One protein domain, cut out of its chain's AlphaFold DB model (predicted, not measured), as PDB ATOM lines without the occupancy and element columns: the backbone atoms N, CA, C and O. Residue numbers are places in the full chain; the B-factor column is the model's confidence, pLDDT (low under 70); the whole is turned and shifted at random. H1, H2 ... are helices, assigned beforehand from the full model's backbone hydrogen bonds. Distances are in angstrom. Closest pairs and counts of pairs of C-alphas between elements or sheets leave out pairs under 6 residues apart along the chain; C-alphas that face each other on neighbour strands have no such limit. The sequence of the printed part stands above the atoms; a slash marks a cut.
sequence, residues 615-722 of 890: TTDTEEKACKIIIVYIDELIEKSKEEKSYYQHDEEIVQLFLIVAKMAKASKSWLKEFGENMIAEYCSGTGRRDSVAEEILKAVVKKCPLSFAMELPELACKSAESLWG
ATOM      1  N   THR A 615     106.364 132.982  59.144       84.81
ATOM      2  CA  THR A 615     106.354 134.140  58.245       84.81
ATOM      3  C   THR A 615     106.528 135.408  59.070       84.81
ATOM      4  O   THR A 615     106.010 135.499  60.181       84.81
ATOM      5  N   THR A 616     107.256 136.393  58.543       86.38
ATOM      6  CA  THR A 616     107.518 137.640  59.279       86.38
ATOM      7  C   THR A 616     106.227 138.399  59.606       86.38
ATOM      8  O   THR A 616     106.089 138.894  60.715       86.38
ATOM      9  N   ASP A 617     105.251 138.420  58.690       89.94
ATOM     10  CA  ASP A 617     103.958 139.092  58.903       89.94
ATOM     11  C   ASP A 617     103.156 138.476  60.063       89.94
ATOM     12  O   ASP A 617     102.721 139.181  60.975       89.94
ATOM     13  N   THR A 618     102.989 137.151  60.076       91.62
ATOM     14  CA  THR A 618     102.256 136.467  61.151       91.62
ATOM     15  C   THR A 618     102.998 136.555  62.484       91.62
ATOM     16  O   THR A 618     102.366 136.731  63.524       91.62
ATOM     17  N   GLU A 619     104.331 136.478  62.468       91.88
ATOM     18  CA  GLU A 619     105.168 136.625  63.662       91.88
ATOM     19  C   GLU A 619     104.994 138.011  64.308       91.88
ATOM     20  O   GLU A 619     104.817 138.108  65.525       91.88
ATOM     21  N   GLU A 620     104.951 139.082  63.508       94.00
ATOM     22  CA  GLU A 620     104.672 140.439  63.996       94.00
ATOM     23  C   GLU A 620     103.275 140.563  64.616       94.00
ATOM     24  O   GLU A 620     103.125 141.164  65.684       94.00
ATOM     25  N   LYS A 621     102.250 139.989  63.974       96.12
ATOM     26  CA  LYS A 621     100.865 139.994  64.480       96.12
ATOM     27  C   LYS A 621     100.748 139.243  65.806       96.12
ATOM     28  O   LYS A 621     100.199 139.787  66.761       96.12
ATOM     29  N   ALA A 622     101.331 138.046  65.895       95.88
ATOM     30  CA  ALA A 622     101.362 137.251  67.122       95.88
ATOM     31  C   ALA A 622     102.054 138.002  68.270       95.88
ATOM     32  O   ALA A 622     101.536 138.043  69.385       95.88
ATOM     33  N   CYS A 623     103.193 138.651  67.996       96.25
ATOM     34  CA  CYS A 623     103.875 139.480  68.990       96.25
ATOM     35  C   CYS A 623     102.971 140.606  69.497       96.25
ATOM     36  O   CYS A 623     102.856 140.780  70.705       96.25
ATOM     37  N   LYS A 624     102.308 141.349  68.600       96.12
ATOM     38  CA  LYS A 624     101.425 142.462  68.985       96.12
ATOM     39  C   LYS A 624     100.269 142.004  69.875       96.12
ATOM     40  O   LYS A 624     100.014 142.659  70.877       96.12
ATOM     41  N   ILE A 625      99.637 140.869  69.565       96.50
ATOM     42  CA  ILE A 625      98.569 140.286  70.401       96.50
ATOM     43  C   ILE A 625      99.079 140.014  71.821       96.50
ATOM     44  O   ILE A 625      98.458 140.417  72.800       96.50
ATOM     45  N   ILE A 626     100.232 139.353  71.950       97.25
ATOM     46  CA  ILE A 626     100.790 139.017  73.266       97.25
ATOM     47  C   ILE A 626     101.241 140.267  74.032       97.25
ATOM     48  O   ILE A 626     101.056 140.330  75.246       97.25
ATOM     49  N   ILE A 627     101.788 141.268  73.340       95.62
ATOM     50  CA  ILE A 627     102.189 142.546  73.943       95.62
ATOM     51  C   ILE A 627     100.986 143.256  74.576       95.62
ATOM     52  O   ILE A 627     101.114 143.726  75.702       95.62
ATOM     53  N   VAL A 628      99.815 143.256  73.927       94.69
ATOM     54  CA  VAL A 628      98.583 143.832  74.503       94.69
ATOM     55  C   VAL A 628      98.254 143.193  75.856       94.69
ATOM     56  O   VAL A 628      98.040 143.908  76.833       94.69
ATOM     57  N   TYR A 629      98.315 141.861  75.967       93.94
ATOM     58  CA  TYR A 629      98.087 141.181  77.249       93.94
ATOM     59  C   TYR A 629      99.145 141.513  78.310       93.94
ATOM     60  O   TYR A 629      98.815 141.596  79.495       93.94
ATOM     61  N   ILE A 630     100.409 141.689  77.912       92.56
ATOM     62  CA  ILE A 630     101.477 142.115  78.827       92.56
ATOM     63  C   ILE A 630     101.176 143.518  79.358       92.56
ATOM     64  O   ILE A 630     101.218 143.727  80.572       92.56
ATOM     65  N   ASP A 631     100.839 144.458  78.477       90.56
ATOM     66  CA  ASP A 631     100.556 145.846  78.838       90.56
ATOM     67  C   ASP A 631      99.335 145.944  79.769       90.56
ATOM     68  O   ASP A 631      99.396 146.625  80.796       90.56
ATOM     69  N   GLU A 632      98.265 145.190  79.498       89.25
ATOM     70  CA  GLU A 632      97.084 145.109  80.368       89.25
ATOM     71  C   GLU A 632      97.406 144.591  81.776       89.25
ATOM     72  O   GLU A 632      96.949 145.165  82.770       89.25
ATOM     73  N   LEU A 633      98.189 143.512  81.891       88.00
ATOM     74  CA  LEU A 633      98.608 142.974  83.191       88.00
ATOM     75  C   LEU A 633      99.511 143.955  83.937       88.00
ATOM     76  O   LEU A 633      99.389 144.129  85.153       88.00
ATOM     77  N   ILE A 634     100.398 144.629  83.209       83.38
ATOM     78  CA  ILE A 634     101.271 145.655  83.764       83.38
ATOM     79  C   ILE A 634     100.460 146.850  84.277       83.38
ATOM     80  O   ILE A 634     100.808 147.385  85.333       83.38
ATOM     81  N   GLU A 635      99.394 147.278  83.601       82.81
ATOM     82  CA  GLU A 635      98.502 148.328  84.111       82.81
ATOM     83  C   GLU A 635      97.711 147.861  85.342       82.81
ATOM     84  O   GLU A 635      97.743 148.541  86.370       82.81
ATOM     85  N   LYS A 636      97.107 146.663  85.312       80.00
ATOM     86  CA  LYS A 636      96.389 146.078  86.469       80.00
ATOM     87  C   LYS A 636      97.278 145.974  87.713       80.00
ATOM     88  O   LYS A 636      96.850 146.308  88.820       80.00
ATOM     89  N   SER A 637      98.554 145.623  87.530       72.88
ATOM     90  CA  SER A 637      99.545 145.553  88.617       72.88
ATOM     91  C   SER A 637      99.812 146.898  89.314       72.88
ATOM     92  O   SER A 637     100.305 146.927  90.443       72.88
ATOM     93  N   LYS A 638      99.486 148.038  88.683       70.94
ATOM     94  CA  LYS A 638      99.617 149.361  89.318       70.94
ATOM     95  C   LYS A 638      98.490 149.649  90.307       70.94
ATOM     96  O   LYS A 638      98.720 150.399  91.264       70.94
ATOM     97  N   GLU A 639      97.301 149.107  90.056       65.75
ATOM     98  CA  GLU A 639      96.062 149.400  90.784       65.75
ATOM     99  C   GLU A 639      95.841 148.461  91.979       65.75
ATOM    100  O   GLU A 639      95.342 148.892  93.025       65.75
ATOM    101  N   GLU A 640      96.251 147.195  91.866       57.41
ATOM    102  CA  GLU A 640      96.041 146.179  92.901       57.41
ATOM    103  C   GLU A 640      97.032 146.289  94.079       57.41
ATOM    104  O   GLU A 640      98.203 146.642  93.941       57.41
ATOM    105  N   LYS A 641      96.552 145.984  95.295       57.09
ATOM    106  CA  LYS A 641      97.377 145.939  96.524       57.09
ATOM    107  C   LYS A 641      98.112 144.602  96.711       57.09
ATOM    108  O   LYS A 641      98.892 144.480  97.659       57.09
ATOM    109  N   SER A 642      97.834 143.598  95.880       54.56
ATOM    110  CA  SER A 642      98.466 142.279  95.925       54.56
ATOM    111  C   SER A 642      99.818 142.336  95.222       54.56
ATOM    112  O   SER A 642      99.926 142.371  94.001       54.56
ATOM    113  N   TYR A 643     100.884 142.347  96.017       54.09
ATOM    114  CA  TYR A 643     102.226 142.119  95.501       54.09
ATOM    115  C   TYR A 643     102.281 140.723  94.835       54.09
ATOM    116  O   TYR A 643     101.761 139.769  95.415       54.09
ATOM    117  N   TYR A 644     102.934 140.607  93.671       61.41
ATOM    118  CA  TYR A 644     103.292 139.357  92.965       61.41
ATOM    119  C   TYR A 644     102.201 138.608  92.171       61.41
ATOM    120  O   TYR A 644     102.492 137.553  91.614       61.41
ATOM    121  N   GLN A 645     100.955 139.087  92.096       68.81
ATOM    122  CA  GLN A 645      99.853 138.262  91.565       68.81
ATOM    123  C   GLN A 645      99.969 137.915  90.066       68.81
ATOM    124  O   GLN A 645      99.526 136.841  89.667       68.81
ATOM    125  N   HIS A 646     100.568 138.793  89.254       78.00
ATOM    126  CA  HIS A 646     100.619 138.644  87.787       78.00
ATOM    127  C   HIS A 646     102.026 138.353  87.247       78.00
ATOM    128  O   HIS A 646     102.201 138.198  86.041       78.00
ATOM    129  N   ASP A 647     103.037 138.277  88.116       81.44
ATOM    130  CA  ASP A 647     104.450 138.222  87.722       81.44
ATOM    131  C   ASP A 647     104.761 136.972  86.884       81.44
ATOM    132  O   ASP A 647     105.370 137.072  85.818       81.44
ATOM    133  N   GLU A 648     104.290 135.799  87.321       85.62
ATOM    134  CA  GLU A 648     104.495 134.538  86.593       85.62
ATOM    135  C   GLU A 648     103.851 134.561  85.203       85.62
ATOM    136  O   GLU A 648     104.434 134.061  84.238       85.62
ATOM    137  N   GLU A 649     102.667 135.160  85.085       89.44
ATOM    138  CA  GLU A 649     101.943 135.242  83.821       89.44
ATOM    139  C   GLU A 649     102.623 136.215  82.849       89.44
ATOM    140  O   GLU A 649     102.839 135.873  81.686       89.44
ATOM    141  N   ILE A 650     103.060 137.383  83.332       90.69
ATOM    142  CA  ILE A 650     103.839 138.341  82.532       90.69
ATOM    143  C   ILE A 650     105.126 137.683  82.020       90.69
ATOM    144  O   ILE A 650     105.477 137.846  80.851       90.69
ATOM    145  N   VAL A 651     105.811 136.898  82.856       91.12
ATOM    146  CA  VAL A 651     107.010 136.149  82.449       91.12
ATOM    147  C   VAL A 651     106.694 135.129  81.357       91.12
ATOM    148  O   VAL A 651     107.449 135.025  80.388       91.12
ATOM    149  N   GLN A 652     105.596 134.377  81.481       92.50
ATOM    150  CA  GLN A 652     105.184 133.420  80.450       92.50
ATOM    151  C   GLN A 652     104.922 134.120  79.112       92.50
ATOM    152  O   GLN A 652     105.465 133.697  78.089       92.50
ATOM    153  N   LEU A 653     104.169 135.221  79.120       95.50
ATOM    154  CA  LEU A 653     103.869 136.006  77.920       95.50
ATOM    155  C   LEU A 653     105.130 136.629  77.307       95.50
ATOM    156  O   LEU A 653     105.340 136.548  76.096       95.50
ATOM    157  N   PHE A 654     106.020 137.182  78.133       95.50
ATOM    158  CA  PHE A 654     107.307 137.713  77.682       95.50
ATOM    159  C   PHE A 654     108.139 136.649  76.957       95.50
ATOM    160  O   PHE A 654     108.707 136.925  75.899       95.50
ATOM    161  N   LEU A 655     108.189 135.419  77.481       94.12
ATOM    162  CA  LEU A 655     108.931 134.328  76.847       94.12
ATOM    163  C   LEU A 655     108.366 133.966  75.467       94.12
ATOM    164  O   LEU A 655     109.150 133.621  74.583       94.12
ATOM    165  N   ILE A 656     107.051 134.088  75.246       94.94
ATOM    166  CA  ILE A 656     106.441 133.907  73.916       94.94
ATOM    167  C   ILE A 656     106.983 134.958  72.941       94.94
ATOM    168  O   ILE A 656     107.469 134.608  71.865       94.94
ATOM    169  N   VAL A 657     106.981 136.239  73.329       96.62
ATOM    170  CA  VAL A 657     107.506 137.334  72.488       96.62
ATOM    171  C   VAL A 657     109.008 137.170  72.235       96.62
ATOM    172  O   VAL A 657     109.478 137.366  71.115       96.62
ATOM    173  N   ALA A 658     109.770 136.748  73.248       94.38
ATOM    174  CA  ALA A 658     111.212 136.529  73.156       94.38
ATOM    175  C   ALA A 658     111.596 135.345  72.243       94.38
ATOM    176  O   ALA A 658     112.659 135.367  71.617       94.38
ATOM    177  N   LYS A 659     110.738 134.323  72.098       92.81
ATOM    178  CA  LYS A 659     110.916 133.255  71.089       92.81
ATOM    179  C   LYS A 659     110.791 133.771  69.648       92.81
ATOM    180  O   LYS A 659     111.296 133.117  68.739       92.81
ATOM    181  N   MET A 660     110.160 134.930  69.458       94.12
ATOM    182  CA  MET A 660     109.912 135.600  68.175       94.12
ATOM    183  C   MET A 660     110.718 136.908  68.038       94.12
ATOM    184  O   MET A 660     110.280 137.885  67.428       94.12
ATOM    185  N   ALA A 661     111.919 136.949  68.632       92.31
ATOM    186  CA  ALA A 661     112.707 138.174  68.798       92.31
ATOM    187  C   ALA A 661     113.100 138.878  67.492       92.31
ATOM    188  O   ALA A 661     113.405 140.070  67.505       92.31
ATOM    189  N   LYS A 662     113.086 138.167  66.361       91.31
ATOM    190  CA  LYS A 662     113.360 138.757  65.048       91.31
ATOM    191  C   LYS A 662     112.299 139.793  64.662       91.31
ATOM    192  O   LYS A 662     112.656 140.864  64.180       91.31
ATOM    193  N   ALA A 663     111.023 139.492  64.912       92.31
ATOM    194  CA  ALA A 663     109.900 140.386  64.630       92.31
ATOM    195  C   ALA A 663     109.673 141.433  65.738       92.31
ATOM    196  O   ALA A 663     109.245 142.549  65.462       92.31
ATOM    197  N   SER A 664     109.991 141.105  66.994       94.00
ATOM    198  CA  SER A 664     109.733 141.958  68.168       94.00
ATOM    199  C   SER A 664     110.963 142.709  68.692       94.00
ATOM    200  O   SER A 664     110.955 143.228  69.809       94.00
ATOM    201  N   LYS A 665     112.031 142.803  67.891       94.62
ATOM    202  CA  LYS A 665     113.347 143.321  68.304       94.62
ATOM    203  C   LYS A 665     113.307 144.696  68.972       94.62
ATOM    204  O   LYS A 665     113.970 144.901  69.988       94.62
ATOM    205  N   SER A 666     112.569 145.642  68.390       94.88
ATOM    206  CA  SER A 666     112.451 147.011  68.910       94.88
ATOM    207  C   SER A 666     111.766 147.031  70.274       94.88
ATOM    208  O   SER A 666     112.313 147.597  71.218       94.88
ATOM    209  N   TRP A 667     110.624 146.351  70.383       96.56
ATOM    210  CA  TRP A 667     109.854 146.263  71.618       96.56
ATOM    211  C   TRP A 667     110.635 145.549  72.721       96.56
ATOM    212  O   TRP A 667     110.748 146.076  73.820       96.56
ATOM    213  N   LEU A 668     111.256 144.400  72.428       96.50
ATOM    214  CA  LEU A 668     112.057 143.656  73.406       96.50
ATOM    215  C   LEU A 668     113.221 144.485  73.947       96.50
ATOM    216  O   LEU A 668     113.528 144.399  75.134       96.50
ATOM    217  N   LYS A 669     113.859 145.291  73.090       96.00
ATOM    218  CA  LYS A 669     114.934 146.188  73.507       96.00
ATOM    219  C   LYS A 669     114.435 147.245  74.484       96.00
ATOM    220  O   LYS A 669     114.997 147.362  75.569       96.00
ATOM    221  N   GLU A 670     113.386 147.971  74.119       95.81
ATOM    222  CA  GLU A 670     112.805 149.014  74.968       95.81
ATOM    223  C   GLU A 670     112.269 148.434  76.284       95.81
ATOM    224  O   GLU A 670     112.604 148.912  77.367       95.81
ATOM    225  N   PHE A 671     111.498 147.350  76.203       94.31
ATOM    226  CA  PHE A 671     110.938 146.662  77.360       94.31
ATOM    227  C   PHE A 671     112.033 146.149  78.299       94.31
ATOM    228  O   PHE A 671     111.979 146.393  79.502       94.31
ATOM    229  N   GLY A 672     113.060 145.481  77.764       93.00
ATOM    230  CA  GLY A 672     114.172 144.958  78.554       93.00
ATOM    231  C   GLY A 672     115.005 146.057  79.219       93.00
ATOM    232  O   GLY A 672     115.339 145.930  80.396       93.00
ATOM    233  N   GLU A 673     115.301 147.153  78.512       94.19
ATOM    234  CA  GLU A 673     116.008 148.311  79.081       94.19
ATOM    235  C   GLU A 673     115.193 148.967  80.209       94.19
ATOM    236  O   GLU A 673     115.749 149.288  81.265       94.19
ATOM    237  N   ASN A 674     113.870 149.071  80.045       91.38
ATOM    238  CA  ASN A 674     112.967 149.551  81.090       91.38
ATOM    239  C   ASN A 674     112.947 148.616  82.310       91.38
ATOM    240  O   ASN A 674     113.044 149.094  83.439       91.38
ATOM    241  N   MET A 675     112.881 147.293  82.112       91.12
ATOM    242  CA  MET A 675     112.934 146.323  83.219       91.12
ATOM    243  C   MET A 675     114.267 146.394  83.975       91.12
ATOM    244  O   MET A 675     114.276 146.364  85.203       91.12
ATOM    245  N   ILE A 676     115.395 146.564  83.276       90.81
ATOM    246  CA  ILE A 676     116.702 146.782  83.918       90.81
ATOM    247  C   ILE A 676     116.686 148.061  84.768       90.81
ATOM    248  O   ILE A 676     117.125 148.044  85.919       90.81
ATOM    249  N   ALA A 677     116.168 149.169  84.232       89.06
ATOM    250  CA  ALA A 677     116.103 150.438  84.953       89.06
ATOM    251  C   ALA A 677     115.215 150.350  86.208       89.06
ATOM    252  O   ALA A 677     115.622 150.793  87.287       89.06
ATOM    253  N   GLU A 678     114.039 149.729  86.092       85.69
ATOM    254  CA  GLU A 678     113.113 149.485  87.205       85.69
ATOM    255  C   GLU A 678     113.766 148.624  88.296       85.69
ATOM    256  O   GLU A 678     113.768 149.015  89.468       85.69
ATOM    257  N   TYR A 679     114.409 147.516  87.914       85.62
ATOM    258  CA  TYR A 679     115.147 146.635  88.827       85.62
ATOM    259  C   TYR A 679     116.254 147.384  89.586       85.62
ATOM    260  O   TYR A 679     116.373 147.291  90.813       85.62
ATOM    261  N   CYS A 680     117.060 148.172  88.873       82.94
ATOM    262  CA  CYS A 680     118.164 148.931  89.461       82.94
ATOM    263  C   CYS A 680     117.686 150.055  90.392       82.94
ATOM    264  O   CYS A 680     118.354 150.350  91.385       82.94
ATOM    265  N   SER A 681     116.526 150.663  90.115       78.75
ATOM    266  CA  SER A 681     115.966 151.729  90.955       78.75
ATOM    267  C   SER A 681     115.624 151.240  92.371       78.75
ATOM    268  O   SER A 681     115.866 151.948  93.349       78.75
ATOM    269  N   GLY A 682     115.117 150.006  92.508       65.81
ATOM    270  CA  GLY A 682     114.733 149.388  93.785       65.81
ATOM    271  C   GLY A 682     113.624 150.121  94.557       65.81
ATOM    272  O   GLY A 682     113.419 149.844  95.740       65.81
ATOM    273  N   THR A 683     112.930 151.069  93.919       60.25
ATOM    274  CA  THR A 683     111.917 151.950  94.530       60.25
ATOM    275  C   THR A 683     110.512 151.766  93.944       60.25
ATOM    276  O   THR A 683     109.550 152.293  94.506       60.25
ATOM    277  N   GLY A 684     110.369 151.018  92.844       60.28
ATOM    278  CA  GLY A 684     109.106 150.822  92.129       60.28
ATOM    279  C   GLY A 684     108.268 149.632  92.616       60.28
ATOM    280  O   GLY A 684     108.797 148.611  93.052       60.28
ATOM    281  N   ARG A 685     106.935 149.718  92.456       59.44
ATOM    282  CA  ARG A 685     106.011 148.567  92.610       59.44
ATOM    283  C   ARG A 685     106.320 147.427  91.619       59.44
ATOM    284  O   ARG A 685     105.970 146.287  91.890       59.44
ATOM    285  N   ARG A 686     107.009 147.738  90.511       61.56
ATOM    286  CA  ARG A 686     107.414 146.824  89.426       61.56
ATOM    287  C   ARG A 686     108.752 146.108  89.648       61.56
ATOM    288  O   ARG A 686     109.127 145.290  88.819       61.56
ATOM    289  N   ASP A 687     109.455 146.383  90.749       71.44
ATOM    290  CA  ASP A 687     110.761 145.771  91.060       71.44
ATOM    291  C   ASP A 687     110.705 144.230  91.038       71.44
ATOM    292  O   ASP A 687     111.634 143.578  90.574       71.44
ATOM    293  N   SER A 688     109.578 143.651  91.466       74.81
ATOM    294  CA  SER A 688     109.370 142.202  91.413       74.81
ATOM    295  C   SER A 688     109.249 141.652  89.988       74.81
ATOM    296  O   SER A 688     110.009 140.766  89.607       74.81
ATOM    297  N   VAL A 689     108.349 142.216  89.172       82.25
ATOM    298  CA  VAL A 689     108.168 141.807  87.768       82.25
ATOM    299  C   VAL A 689     109.476 141.960  86.998       82.25
ATOM    300  O   VAL A 689     109.872 141.064  86.257       82.25
ATOM    301  N   ALA A 690     110.179 143.076  87.207       86.69
ATOM    302  CA  ALA A 690     111.477 143.317  86.600       86.69
ATOM    303  C   ALA A 690     112.495 142.238  86.999       86.69
ATOM    304  O   ALA A 690     113.182 141.694  86.138       86.69
ATOM    305  N   GLU A 691     112.564 141.873  88.282       86.69
ATOM    306  CA  GLU A 691     113.423 140.785  88.756       86.69
ATOM    307  C   GLU A 691     113.084 139.440  88.104       86.69
ATOM    308  O   GLU A 691     113.992 138.745  87.644       86.69
ATOM    309  N   GLU A 692     111.805 139.085  88.016       87.38
ATOM    310  CA  GLU A 692     111.369 137.820  87.420       87.38
ATOM    311  C   GLU A 692     111.594 137.770  85.900       87.38
ATOM    312  O   GLU A 692     112.020 136.738  85.378       87.38
ATOM    313  N   ILE A 693     111.434 138.889  85.186       90.50
ATOM    314  CA  ILE A 693     111.801 138.994  83.764       90.50
ATOM    315  C   ILE A 693     113.306 138.798  83.571       90.50
ATOM    316  O   ILE A 693     113.717 138.007  82.721       90.50
ATOM    317  N   LEU A 694     114.145 139.463  84.372       90.75
ATOM    318  CA  LEU A 694     115.597 139.286  84.289       90.75
ATOM    319  C   LEU A 694     116.002 137.841  84.613       90.75
ATOM    320  O   LEU A 694     116.813 137.254  83.893       90.75
ATOM    321  N   LYS A 695     115.392 137.223  85.633       88.62
ATOM    322  CA  LYS A 695     115.578 135.794  85.928       88.62
ATOM    323  C   LYS A 695     115.144 134.916  84.762       88.62
ATOM    324  O   LYS A 695     115.837 133.948  84.467       88.62
ATOM    325  N   ALA A 696     114.042 135.229  84.086       89.25
ATOM    326  CA  ALA A 696     113.574 134.473  82.929       89.25
ATOM    327  C   ALA A 696     114.539 134.578  81.742       89.25
ATOM    328  O   ALA A 696     114.846 133.556  81.130       89.25
ATOM    329  N   VAL A 697     115.080 135.770  81.462       89.56
ATOM    330  CA  VAL A 697     116.121 135.964  80.436       89.56
ATOM    331  C   VAL A 697     117.358 135.130  80.756       89.56
ATOM    332  O   VAL A 697     117.887 134.476  79.868       89.56
ATOM    333  N   VAL A 698     117.801 135.095  82.012       86.94
ATOM    334  CA  VAL A 698     119.003 134.343  82.405       86.94
ATOM    335  C   VAL A 698     118.754 132.830  82.453       86.94
ATOM    336  O   VAL A 698     119.565 132.054  81.962       86.94
ATOM    337  N   LYS A 699     117.627 132.377  83.012       83.69
ATOM    338  CA  LYS A 699     117.356 130.944  83.245       83.69
ATOM    339  C   LYS A 699     116.706 130.233  82.060       83.69
ATOM    340  O   LYS A 699     116.881 129.030  81.906       83.69
ATOM    341  N   LYS A 700     115.905 130.945  81.266       85.12
ATOM    342  CA  LYS A 700     115.054 130.390  80.196       85.12
ATOM    343  C   LYS A 700     115.257 131.120  78.866       85.12
ATOM    344  O   LYS A 700     114.336 131.150  78.053       85.12
ATOM    345  N   CYS A 701     116.441 131.700  78.639       85.69
ATOM    346  CA  CYS A 701     116.770 132.465  77.434       85.69
ATOM    347  C   CYS A 701     116.351 131.709  76.164       85.69
ATOM    348  O   CYS A 701     116.906 130.632  75.910       85.69
ATOM    349  N   PRO A 702     115.405 132.224  75.356       88.00
ATOM    350  CA  PRO A 702     115.094 131.631  74.063       88.00
ATOM    351  C   PRO A 702     116.248 131.825  73.073       88.00
ATOM    352  O   PRO A 702     116.882 132.880  73.047       88.00
ATOM    353  N   LEU A 703     116.485 130.842  72.197       86.75
ATOM    354  CA  LEU A 703     117.561 130.905  71.197       86.75
ATOM    355  C   LEU A 703     117.454 132.158  70.309       86.75
ATOM    356  O   LEU A 703     118.443 132.863  70.122       86.75
ATOM    357  N   SER A 704     116.248 132.474  69.818       88.00
ATOM    358  CA  SER A 704     116.022 133.660  68.979       88.00
ATOM    359  C   SER A 704     116.370 134.962  69.703       88.00
ATOM    360  O   SER A 704     116.883 135.880  69.068       88.00
ATOM    361  N   PHE A 705     116.116 135.049  71.012       91.88
ATOM    362  CA  PHE A 705     116.440 136.228  71.813       91.88
ATOM    363  C   PHE A 705     117.955 136.428  71.907       91.88
ATOM    364  O   PHE A 705     118.449 137.521  71.641       91.88
ATOM    365  N   ALA A 706     118.702 135.359  72.207       89.81
ATOM    366  CA  ALA A 706     120.163 135.403  72.268       89.81
ATOM    367  C   ALA A 706     120.805 135.740  70.910       89.81
ATOM    368  O   ALA A 706     121.818 136.435  70.875       89.81
ATOM    369  N   MET A 707     120.217 135.278  69.802       89.06
ATOM    370  CA  MET A 707     120.689 135.597  68.450       89.06
ATOM    371  C   MET A 707     120.459 137.066  68.078       89.06
ATOM    372  O   MET A 707     121.345 137.708  67.518       89.06
ATOM    373  N   GLU A 708     119.277 137.610  68.372       92.94
ATOM    374  CA  GLU A 708     118.887 138.947  67.904       92.94
ATOM    375  C   GLU A 708     119.312 140.081  68.842       92.94
ATOM    376  O   GLU A 708     119.563 141.203  68.384       92.94
ATOM    377  N   LEU A 709     119.381 139.800  70.146       93.69
ATOM    378  CA  LEU A 709     119.612 140.764  71.223       93.69
ATOM    379  C   LEU A 709     120.674 140.277  72.241       93.69
ATOM    380  O   LEU A 709     120.440 140.360  73.451       93.69
ATOM    381  N   PRO A 710     121.869 139.824  71.804       91.62
ATOM    382  CA  PRO A 710     122.889 139.289  72.713       91.62
ATOM    383  C   PRO A 710     123.339 140.312  73.766       91.62
ATOM    384  O   PRO A 710     123.505 139.976  74.932       91.62
ATOM    385  N   GLU A 711     123.474 141.586  73.387       92.50
ATOM    386  CA  GLU A 711     123.883 142.658  74.308       92.50
ATOM    387  C   GLU A 711     122.856 142.909  75.410       92.50
ATOM    388  O   GLU A 711     123.228 143.173  76.551       92.50
ATOM    389  N   LEU A 712     121.564 142.830  75.080       93.50
ATOM    390  CA  LEU A 712     120.503 142.988  76.067       93.50
ATOM    391  C   LEU A 712     120.492 141.802  77.028       93.50
ATOM    392  O   LEU A 712     120.426 142.016  78.232       93.50
ATOM    393  N   ALA A 713     120.635 140.577  76.509       92.44
ATOM    394  CA  ALA A 713     120.743 139.378  77.334       92.44
ATOM    395  C   ALA A 713     121.912 139.487  78.331       92.44
ATOM    396  O   ALA A 713     121.731 139.249  79.525       92.44
ATOM    397  N   CYS A 714     123.087 139.917  77.860       93.25
ATOM    398  CA  CYS A 714     124.257 140.158  78.702       93.25
ATOM    399  C   CYS A 714     123.996 141.230  79.769       93.25
ATOM    400  O   CYS A 714     124.235 140.982  80.948       93.25
ATOM    401  N   LYS A 715     123.440 142.389  79.393       93.12
ATOM    402  CA  LYS A 715     123.102 143.464  80.347       93.12
ATOM    403  C   LYS A 715     122.075 143.025  81.388       93.12
ATOM    404  O   LYS A 715     122.174 143.419  82.550       93.12
ATOM    405  N   SER A 716     121.092 142.213  80.995       92.38
ATOM    406  CA  SER A 716     120.115 141.634  81.918       92.38
ATOM    407  C   SER A 716     120.793 140.741  82.956       92.38
ATOM    408  O   SER A 716     120.491 140.855  84.143       92.38
ATOM    409  N   ALA A 717     121.743 139.906  82.525       90.69
ATOM    410  CA  ALA A 717     122.526 139.052  83.413       90.69
ATOM    411  C   ALA A 717     123.424 139.867  84.362       90.69
ATOM    412  O   ALA A 717     123.401 139.640  85.569       90.69
ATOM    413  N   GLU A 718     124.140 140.874  83.844       91.44
ATOM    414  CA  GLU A 718     124.956 141.797  84.653       91.44
ATOM    415  C   GLU A 718     124.130 142.500  85.726       91.44
ATOM    416  O   GLU A 718     124.546 142.580  86.879       91.44
ATOM    417  N   SER A 719     122.945 142.984  85.354       90.69
ATOM    418  CA  SER A 719     122.064 143.710  86.269       90.69
ATOM    419  C   SER A 719     121.514 142.799  87.363       90.69
ATOM    420  O   SER A 719     121.435 143.211  88.516       90.69
ATOM    421  N   LEU A 720     121.155 141.557  87.020       88.94
ATOM    422  CA  LEU A 720     120.614 140.583  87.968       88.94
ATOM    423  C   LEU A 720     121.677 140.084  88.959       88.94
ATOM    424  O   LEU A 720     121.398 139.948  90.153       88.94
ATOM    425  N   TRP A 721     122.878 139.779  88.465       89.31
ATOM    426  CA  TRP A 721     123.968 139.213  89.262       89.31
ATOM    427  C   TRP A 721     124.827 140.259  89.961       89.31
ATOM    428  O   TRP A 721     125.495 139.923  90.932       89.31
ATOM    429  N   GLY A 722     124.821 141.512  89.509       86.31
ATOM    430  CA  GLY A 722     125.525 142.609  90.164       86.31
ATOM    431  C   GLY A 722     124.856 143.033  91.473       86.31
ATOM    432  O   GLY A 722     123.632 142.996  91.626       86.31
TER     433      GLY A 722
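This is residues 615 to 722 of the 890 residues of an uncharacterized protein of Coprococcus catus (UniProt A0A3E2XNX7). Long helix H1 forms one side, and H2 folds back along it as a hairpin. H4 packs on H2 and crosses H3 and H6, which run side by side; short H5 packs on H2's end. The 108 printed residues have six named helices, H1 to H6 in chain order: all helix, compact, radius of gyration of the C-alphas 13.3 A, spans 41 by 30 by 19 A.

H1, residues 616 to 639, runs 35.5 A from C-alpha 616 at (107.518, 137.640, 59.279). H2 is 647 to 659, H3 665 to 681, H4 687 to 700, H5 703 to 708, H6 710 to 721, ending at C-alpha 721 (123.968, 139.213, 89.262).

H1, with residues 623 to 634 alone, touches H2; closest C-alphas, Cys 623 and Val 657, 5.5 A. H4 touches H2 at a steep 43 degrees; closest C-alphas, Asp 647 and Val 689, 5.2 A. Every O i to N i+4 pair is within hydrogen-bond range in H2 to H6, 18 of 20 in H1.

The farthest C-alphas, Thr 615 and Lys 641, are 41.0 A apart. The printed part has no cut and no long link. pLDDT is under 70 at residues 639 to 645 and 682 to 686.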